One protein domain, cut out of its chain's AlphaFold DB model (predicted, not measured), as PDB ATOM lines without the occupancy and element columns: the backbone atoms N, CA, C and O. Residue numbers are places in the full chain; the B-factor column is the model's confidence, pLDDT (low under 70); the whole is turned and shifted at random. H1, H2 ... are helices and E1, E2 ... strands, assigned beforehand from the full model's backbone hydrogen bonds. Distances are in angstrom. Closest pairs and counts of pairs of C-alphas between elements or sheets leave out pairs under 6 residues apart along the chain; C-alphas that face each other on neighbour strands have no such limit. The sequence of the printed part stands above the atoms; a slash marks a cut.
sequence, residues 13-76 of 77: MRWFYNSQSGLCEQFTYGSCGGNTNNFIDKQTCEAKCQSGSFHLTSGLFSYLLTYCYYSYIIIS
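This is residues 13 to 76 of the 77 residues of the protein "Kunitz-type protease inhibitor 3 (inferred by orthology to a human protein)" of Anisakis simplex (UniProt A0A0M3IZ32). A small body, made of the two-stranded hairpin E1 and E2 with the short helix H1 packed on it and a long loop at residues 30 to 41, has an arm that sticks out far to one end: residues 54 to 76, which hold the longer helix H2. This arm makes most of the length. The printed part has 64 residues with two named strands and two named helices, in the order E1, E2, H1, H2; the sheet, E1 - E2, is antiparallel and the class is mixed, helices and strands. The whole is extended, with a radius of gyration of the C-alphas of 19.5 A and spans of 65 by 20 by 14 A.

Strand E1, residues 13 to 18, and strand E2, residues 23 to 29, form a hairpin, antiparallel at 140 degrees between their directions. N 16 and O 25, 2.9 A apart, and N 18 and O 23, 2.8 A apart, are within hydrogen-bond range. Helix H1, residues 42 to 49, has its closest C-alphas to E1 at Trp 15 and Lys 42, 5.9 A apart. Its closest to E2 are those of Cys 24 and Cys 45, 6.1 A apart. Helix H2, residues 60 to 75, is apart from E1, E2 and H1. In H1 and H2 every O i to N i+4 pair is within hydrogen-bond range.

E1 begins at C-alpha 13 (25.037, -0.094, -56.757) and is 15.2 A long; E2 is 17.8 A long. H1 measures 10.5 A from first to last C-alpha. H2 measures 22.3 A and ends at C-alpha 75 (-12.984, 29.605, -27.702).

The C-alphas of Gly 30 and Ser 76, the two farthest apart, are 65.1 A from each other. Without residues 54 to 76, which stand free, the body spans 30 by 18 by 14 A. The link from E2 to H1 is long, with 12 residues. The printed part has no cut. Its mean pLDDT is 80.8; residues 51 to 68 and 70 to 76 are under 70.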
ATOM      1  N   MET A  13      25.595  -1.444 -56.833       98.38
ATOM      2  CA  MET A  13      25.037  -0.094 -56.757       98.38
ATOM      3  C   MET A  13      24.842   0.303 -55.294       98.38
ATOM      4  O   MET A  13      24.229  -0.430 -54.514       98.38
ATOM      5  N   ARG A  14      25.369   1.469 -54.924       98.44
ATOM      6  CA  ARG A  14      25.249   2.068 -53.592       98.44
ATOM      7  C   ARG A  14      24.805   3.518 -53.713       98.44
ATOM      8  O   ARG A  14      24.834   4.099 -54.794       98.44
ATOM      9  N   TRP A  15      24.398   4.094 -52.595       98.56
ATOM     10  CA  TRP A  15      24.006   5.492 -52.484       98.56
ATOM     11  C   TRP A  15      25.088   6.281 -51.756       98.56
ATOM     12  O   TRP A  15      25.653   5.799 -50.774       98.56
ATOM     13  N   PHE A  16      25.366   7.495 -52.212       98.31
ATOM     14  CA  PHE A  16      26.202   8.464 -51.509       98.31
ATOM     15  C   PHE A  16      25.473   9.804 -51.453       98.31
ATOM     16  O   PHE A  16      24.664  10.126 -52.321       98.31
ATOM     17  N   TYR A  17      25.765  10.604 -50.434       97.75
ATOM     18  CA  TYR A  17      25.262  11.966 -50.357       97.75
ATOM     19  C   TYR A  17      26.147  12.906 -51.177       97.75
ATOM     20  O   TYR A  17      27.336  13.072 -50.872       97.75
ATOM     21  N   ASN A  18      25.561  13.543 -52.187       96.75
ATOM     22  CA  ASN A  18      26.187  14.596 -52.967       96.75
ATOM     23  C   ASN A  18      25.883  15.955 -52.320       96.75
ATOM     24  O   ASN A  18      24.769  16.469 -52.374       96.75
ATOM     25  N   SER A  19      26.900  16.567 -51.713       93.06
ATOM     26  CA  SER A  19      26.757  17.866 -51.046       93.06
ATOM     27  C   SER A  19      26.587  19.046 -52.004       93.06
ATOM     28  O   SER A  19      26.225  20.123 -51.545       93.06
ATOM     29  N   GLN A  20      26.879  18.879 -53.300       93.25
ATOM     30  CA  GLN A  20      26.678  19.929 -54.303       93.25
ATOM     31  C   GLN A  20      25.210  20.010 -54.728       93.25
ATOM     32  O   GLN A  20      24.664  21.104 -54.814       93.25
ATOM     33  N   SER A  21      24.568  18.861 -54.961       93.81
ATOM     34  CA  SER A  21      23.138  18.794 -55.285       93.81
ATOM     35  C   SER A  21      22.243  18.781 -54.041       93.81
ATOM     36  O   SER A  21      21.061  19.101 -54.132       93.81
ATOM     37  N   GLY A  22      22.789  18.413 -52.879       92.75
ATOM     38  CA  GLY A  22      22.020  18.167 -51.657       92.75
ATOM     39  C   GLY A  22      21.223  16.859 -51.701       92.75
ATOM     40  O   GLY A  22      20.312  16.657 -50.893       92.75
ATOM     41  N   LEU A  23      21.529  15.970 -52.650       95.00
ATOM     42  CA  LEU A  23      20.765  14.756 -52.919       95.00
ATOM     43  C   LEU A  23      21.576  13.490 -52.652       95.00
ATOM     44  O   LEU A  23      22.799  13.468 -52.762       95.00
ATOM     45  N   CYS A  24      20.871  12.415 -52.310       97.38
ATOM     46  CA  CYS A  24      21.440  11.077 -52.338       97.38
ATOM     47  C   CYS A  24      21.402  10.537 -53.768       97.38
ATOM     48  O   CYS A  24      20.328  10.372 -54.353       97.38
ATOM     49  N   GLU A  25      22.579  10.264 -54.318       98.25
ATOM     50  CA  GLU A  25      22.798   9.821 -55.694       98.25
ATOM     51  C   GLU A  25      23.421   8.421 -55.705       98.25
ATOM     52  O   GLU A  25      24.018   7.979 -54.718       98.25
ATOM     53  N   GLN A  26      23.258   7.696 -56.811       98.38
ATOM     54  CA  GLN A  26      23.819   6.354 -56.952       98.38
ATOM     55  C   GLN A  26      25.260   6.404 -57.456       98.38
ATOM     56  O   GLN A  26      25.619   7.245 -58.277       98.38
ATOM     57  N   PHE A  27      26.072   5.456 -57.000       98.44
ATOM     58  CA  PHE A  27      27.411   5.212 -57.524       98.44
ATOM     59  C   PHE A  27      27.746   3.718 -57.490       98.44
ATOM     60  O   PHE A  27      27.129   2.932 -56.766       98.44
ATOM     61  N   THR A  28      28.741   3.326 -58.281       98.50
ATOM     62  CA  THR A  28      29.261   1.958 -58.299       98.50
ATOM     63  C   THR A  28      30.287   1.766 -57.188       98.50
ATOM     64  O   THR A  28      31.263   2.506 -57.107       98.50
ATOM     65  N   TYR A  29      30.094   0.748 -56.354       98.56
ATOM     66  CA  TYR A  29      31.008   0.365 -55.282       98.56
ATOM     67  C   TYR A  29      31.600  -1.017 -55.556       98.56
ATOM     68  O   TYR A  29      30.862  -1.945 -55.871       98.56
ATOM     69  N   GLY A  30      32.913  -1.165 -55.397       98.44
ATOM     70  CA  GLY A  30      33.668  -2.395 -55.649       98.44
ATOM     71  C   GLY A  30      33.544  -3.482 -54.575       98.44
ATOM     72  O   GLY A  30      34.228  -4.493 -54.660       98.44
ATOM     73  N   SER A  31      32.688  -3.291 -53.566       97.75
ATOM     74  CA  SER A  31      32.417  -4.222 -52.449       97.75
ATOM     75  C   SER A  31      33.486  -4.354 -51.365       97.75
ATOM     76  O   SER A  31      33.247  -5.038 -50.371       97.75
ATOM     77  N   CYS A  32      34.605  -3.634 -51.455       97.81
ATOM     78  CA  CYS A  32      35.540  -3.486 -50.336       97.81
ATOM     79  C   CYS A  32      36.201  -2.101 -50.309       97.81
ATOM     80  O   CYS A  32      36.278  -1.422 -51.332       97.81
ATOM     81  N   GLY A  33      36.726  -1.703 -49.145       97.19
ATOM     82  CA  GLY A  33      37.347  -0.392 -48.961       97.19
ATOM     83  C   GLY A  33      36.320   0.741 -49.009       97.19
ATOM     84  O   GLY A  33      35.252   0.643 -48.407       97.19
ATOM     85  N   GLY A  34      36.647   1.818 -49.723       96.38
ATOM     86  CA  GLY A  34      35.780   2.984 -49.836       96.38
ATOM     87  C   GLY A  34      35.796   3.869 -48.588       96.38
ATOM     88  O   GLY A  34      36.691   3.802 -47.743       96.38
ATOM     89  N   ASN A  35      34.761   4.697 -48.454       98.00
ATOM     90  CA  ASN A  35      34.576   5.579 -47.308       98.00
ATOM     91  C   ASN A  35      33.154   5.484 -46.728       98.00
ATOM     92  O   ASN A  35      32.296   4.760 -47.228       98.00
ATOM     93  N   THR A  36      32.894   6.223 -45.647       97.62
ATOM     94  CA  THR A  36      31.629   6.160 -44.898       97.62
ATOM     95  C   THR A  36      30.434   6.815 -45.599       97.62
ATOM     96  O   THR A  36      29.315   6.697 -45.101       97.62
ATOM     97  N   ASN A  37      30.638   7.530 -46.710       97.88
ATOM     98  CA  ASN A  37      29.569   8.078 -47.549       97.88
ATOM     99  C   ASN A  37      29.095   7.019 -48.561       97.88
ATOM    100  O   ASN A  37      29.187   7.206 -49.771       97.88
ATOM    101  N   ASN A  38      28.661   5.871 -48.042       98.38
ATOM    102  CA  ASN A  38      28.254   4.697 -48.805       98.38
ATOM    103  C   ASN A  38      27.101   4.009 -48.065       98.38
ATOM    104  O   ASN A  38      27.267   3.542 -46.937       98.38
ATOM    105  N   PHE A  39      25.940   3.949 -48.707       98.31
ATOM    106  CA  PHE A  39      24.699   3.433 -48.142       98.31
ATOM    107  C   PHE A  39      24.080   2.391 -49.068       98.31
ATOM    108  O   PHE A  39      24.198   2.475 -50.291       98.31
ATOM    109  N   ILE A  40      23.430   1.387 -48.482       97.88
ATOM    110  CA  ILE A  40      22.769   0.311 -49.234       97.88
ATOM    111  C   ILE A  40      21.492   0.838 -49.892       97.88
ATOM    112  O   ILE A  40      21.219   0.546 -51.054       97.88
ATOM    113  N   ASP A  41      20.743   1.658 -49.170       97.38
ATOM    114  CA  ASP A  41      19.453   2.190 -49.577       97.38
ATOM    115  C   ASP A  41      19.434   3.724 -49.551       97.38
ATOM    116  O   ASP A  41      20.164   4.385 -48.802       97.38
ATOM    117  N   LYS A  42      18.573   4.290 -50.400       96.88
ATOM    118  CA  LYS A  42      18.399   5.736 -50.544       96.88
ATOM    119  C   LYS A  42      17.907   6.356 -49.240       96.88
ATOM    120  O   LYS A  42      18.434   7.377 -48.816       96.88
ATOM    121  N   GLN A  43      16.946   5.712 -48.585       95.88
ATOM    122  CA  GLN A  43      16.282   6.211 -47.385       95.88
ATOM    123  C   GLN A  43      17.270   6.398 -46.230       95.88
ATOM    124  O   GLN A  43      17.228   7.421 -45.557       95.88
ATOM    125  N   THR A  44      18.197   5.464 -46.030       96.12
ATOM    126  CA  THR A  44      19.248   5.568 -45.009       96.12
ATOM    127  C   THR A  44      20.226   6.695 -45.327       96.12
ATOM    128  O   THR A  44      20.633   7.422 -44.420       96.12
ATOM    129  N   CYS A  45      20.579   6.884 -46.602       96.94
ATOM    130  CA  CYS A  45      21.385   8.030 -47.023       96.94
ATOM    131  C   CYS A  45      20.666   9.354 -46.709       96.94
ATOM    132  O   CYS A  45      21.235  10.236 -46.062       96.94
ATOM    133  N   GLU A  46      19.399   9.478 -47.111       94.69
ATOM    134  CA  GLU A  46      18.595  10.687 -46.912       94.69
ATOM    135  C   GLU A  46      18.379  10.959 -45.418       94.69
ATOM    136  O   GLU A  46      18.656  12.057 -44.938       94.69
ATOM    137  N   ALA A  47      18.015   9.944 -44.637       92.56
ATOM    138  CA  ALA A  47      17.853  10.062 -43.191       92.56
ATOM    139  C   ALA A  47      19.154  10.466 -42.478       92.56
ATOM    140  O   ALA A  47      19.120  11.182 -41.477       92.56
ATOM    141  N   LYS A  48      20.323  10.046 -42.971       92.88
ATOM    142  CA  LYS A  48      21.599  10.420 -42.347       92.88
ATOM    143  C   LYS A  48      22.086  11.806 -42.768       92.88
ATOM    144  O   LYS A  48      22.700  12.497 -41.957       92.88
ATOM    145  N   CYS A  49      21.847  12.204 -44.015       91.94
ATOM    146  CA  CYS A  49      22.508  13.368 -44.608       91.94
ATOM    147  C   CYS A  49      21.564  14.527 -44.961       91.94
ATOM    148  O   CYS A  49      22.002  15.674 -44.942       91.94
ATOM    149  N   GLN A  50      20.283  14.265 -45.227       84.00
ATOM    150  CA  GLN A  50      19.270  15.284 -45.545       84.00
ATOM    151  C   GLN A  50      18.421  15.713 -44.342       84.00
ATOM    152  O   GLN A  50      17.616  16.635 -44.455       84.00
ATOM    153  N   SER A  51      18.628  15.126 -43.162       66.50
ATOM    154  CA  SER A  51      17.922  15.518 -41.930       66.50
ATOM    155  C   SER A  51      18.187  16.965 -41.484       66.50
ATOM    156  O   SER A  51      17.438  17.508 -40.677       66.50
ATOM    157  N   GLY A  52      19.202  17.633 -42.047       56.38
ATOM    158  CA  GLY A  52      19.426  19.074 -41.876       56.38
ATOM    159  C   GLY A  52      18.577  19.969 -42.792       56.38
ATOM    160  O   GLY A  52      18.455  21.163 -42.535       56.38
ATOM    161  N   SER A  53      17.957  19.409 -43.834       53.00
ATOM    162  CA  SER A  53      17.155  20.147 -44.823       53.00
ATOM    163  C   SER A  53      15.693  20.317 -44.398       53.00
ATOM    164  O   SER A  53      14.969  21.121 -44.981       53.00
ATOM    165  N   PHE A  54      15.255  19.606 -43.351       48.53
ATOM    166  CA  PHE A  54      13.908  19.721 -42.776       48.53
ATOM    167  C   PHE A  54      13.843  20.626 -41.533       48.53
ATOM    168  O   PHE A  54      12.910  20.537 -40.742       48.53
ATOM    169  N   HIS A  55      14.796  21.555 -41.399       47.88
ATOM    170  CA  HIS A  55      14.688  22.729 -40.522       47.88
ATOM    171  C   HIS A  55      14.418  24.034 -41.293       47.88
ATOM    172  O   HIS A  55      14.634  25.124 -40.774       47.88
ATOM    173  N   LEU A  56      13.856  23.945 -42.504       51.59
ATOM    174  CA  LEU A  56      13.122  25.058 -43.128       51.59
ATOM    175  C   LEU A  56      11.601  24.968 -42.884       51.59
ATOM    176  O   LEU A  56      10.824  25.687 -43.502       51.59
ATOM    177  N   THR A  57      11.151  24.123 -41.949       48.22
ATOM    178  CA  THR A  57       9.771  24.137 -41.420       48.22
ATOM    179  C   THR A  57       9.634  24.935 -40.122       48.22
ATOM    180  O   THR A  57       8.546  24.982 -39.544       48.22
ATOM    181  N   SER A  58      10.678  25.664 -39.705       55.03
ATOM    182  CA  SER A  58      10.584  26.689 -38.652       55.03
ATOM    183  C   SER A  58       9.533  27.771 -38.960       55.03
ATOM    184  O   SER A  58       9.119  28.488 -38.057       55.03
ATOM    185  N   GLY A  59       9.017  27.847 -40.194       52.41
ATOM    186  CA  GLY A  59       7.820  28.623 -40.533       52.41
ATOM    187  C   GLY A  59       6.484  27.928 -40.223       52.41
ATOM    188  O   GLY A  59       5.576  28.569 -39.705       52.41
ATOM    189  N   LEU A  60       6.338  26.626 -40.487       55.88
ATOM    190  CA  LEU A  60       5.053  25.917 -40.336       55.88
ATOM    191  C   LEU A  60       4.793  25.449 -38.902       55.88
ATOM    192  O   LEU A  60       3.647  25.462 -38.460       55.88
ATOM    193  N   PHE A  61       5.840  25.090 -38.154       53.94
ATOM    194  CA  PHE A  61       5.691  24.746 -36.738       53.94
ATOM    195  C   PHE A  61       5.300  25.984 -35.916       53.94
ATOM    196  O   PHE A  61       4.413  25.913 -35.072       53.94
ATOM    197  N   SER A  62       5.871  27.147 -36.252       58.00
ATOM    198  CA  SER A  62       5.454  28.447 -35.716       58.00
ATOM    199  C   SER A  62       4.007  28.765 -36.089       58.00
ATOM    200  O   SER A  62       3.218  29.096 -35.215       58.00
ATOM    201  N   TYR A  63       3.622  28.595 -37.360       57.66
ATOM    202  CA  TYR A  63       2.265  28.899 -37.822       57.66
ATOM    203  C   TYR A  63       1.196  28.020 -37.159       57.66
ATOM    204  O   TYR A  63       0.155  28.529 -36.758       57.66
ATOM    205  N   LEU A  64       1.458  26.720 -36.981       58.34
ATOM    206  CA  LEU A  64       0.543  25.807 -36.288       58.34
ATOM    207  C   LEU A  64       0.444  26.119 -34.791       58.34
ATOM    208  O   LEU A  64      -0.661  26.120 -34.252       58.34
ATOM    209  N   LEU A  65       1.561  26.435 -34.124       59.94
ATOM    210  CA  LEU A  65       1.555  26.833 -32.711       59.94
ATOM    211  C   LEU A  65       0.840  28.179 -32.503       59.94
ATOM    212  O   LEU A  65       0.042  28.308 -31.576       59.94
ATOM    213  N   THR A  66       1.056  29.156 -33.389       63.53
ATOM    214  CA  THR A  66       0.352  30.446 -33.371       63.53
ATOM    215  C   THR A  66      -1.140  30.276 -33.678       63.53
ATOM    216  O   THR A  66      -1.967  30.818 -32.949       63.53
ATOM    217  N   TYR A  67      -1.517  29.482 -34.685       66.81
ATOM    218  CA  TYR A  67      -2.921  29.220 -35.028       66.81
ATOM    219  C   TYR A  67      -3.666  28.466 -33.916       66.81
ATOM    220  O   TYR A  67      -4.788  28.838 -33.572       66.81
ATOM    221  N   CYS A  68      -3.039  27.460 -33.291       60.31
ATOM    222  CA  CYS A  68      -3.597  26.791 -32.110       60.31
ATOM    223  C   CYS A  68      -3.773  27.755 -30.926       60.31
ATOM    224  O   CYS A  68      -4.822  27.737 -30.287       60.31
ATOM    225  N   TYR A  69      -2.789  28.618 -30.650       71.31
ATOM    226  CA  TYR A  69      -2.872  29.607 -29.568       71.31
ATOM    227  C   TYR A  69      -4.006  30.624 -29.787       71.31
ATOM    228  O   TYR A  69      -4.817  30.842 -28.889       71.31
ATOM    229  N   TYR A  70      -4.128  31.186 -30.996       64.19
ATOM    230  CA  TYR A  70      -5.244  32.076 -31.339       64.19
ATOM    231  C   TYR A  70      -6.599  31.357 -31.287       64.19
ATOM    232  O   TYR A  70      -7.567  31.928 -30.789       64.19
ATOM    233  N   SER A  71      -6.675  30.100 -31.736       64.69
ATOM    234  CA  SER A  71      -7.922  29.320 -31.690       64.69
ATOM    235  C   SER A  71      -8.370  29.028 -30.252       64.69
ATOM    236  O   SER A  71      -9.557  29.114 -29.955       64.69
ATOM    237  N   TYR A  72      -7.439  28.749 -29.334       64.75
ATOM    238  CA  TYR A  72      -7.731  28.586 -27.903       64.75
ATOM    239  C   TYR A  72      -8.270  29.875 -27.254       64.75
ATOM    240  O   TYR A  72      -9.217  29.821 -26.467       64.75
ATOM    241  N   ILE A  73      -7.712  31.040 -27.615       60.00
ATOM    242  CA  ILE A  73      -8.181  32.343 -27.114       60.00
ATOM    243  C   ILE A  73      -9.605  32.657 -27.597       60.00
ATOM    244  O   ILE A  73     -10.413  33.127 -26.800       60.00
ATOM    245  N   ILE A  74      -9.930  32.369 -28.864       56.94
ATOM    246  CA  ILE A  74     -11.268  32.616 -29.439       56.94
ATOM    247  C   ILE A  74     -12.349  31.740 -28.785       56.94
ATOM    248  O   ILE A  74     -13.476  32.186 -28.644       56.94
ATOM    249  N   ILE A  75     -12.025  30.511 -28.368       58.66
ATOM    250  CA  ILE A  75     -12.984  29.605 -27.702       58.66
ATOM    251  C   ILE A  75     -13.211  29.994 -26.225       58.66
ATOM    252  O   ILE A  75     -14.180  29.553 -25.611       58.66
ATOM    253  N   SER A  76     -12.330  30.819 -25.650       55.59
ATOM    254  CA  SER A  76     -12.370  31.221 -24.234       55.59
ATOM    255  C   SER A  76     -12.908  32.648 -23.998       55.59
ATOM    256  O   SER A  76     -12.810  33.139 -22.872       55.59
TER     257      SER A  76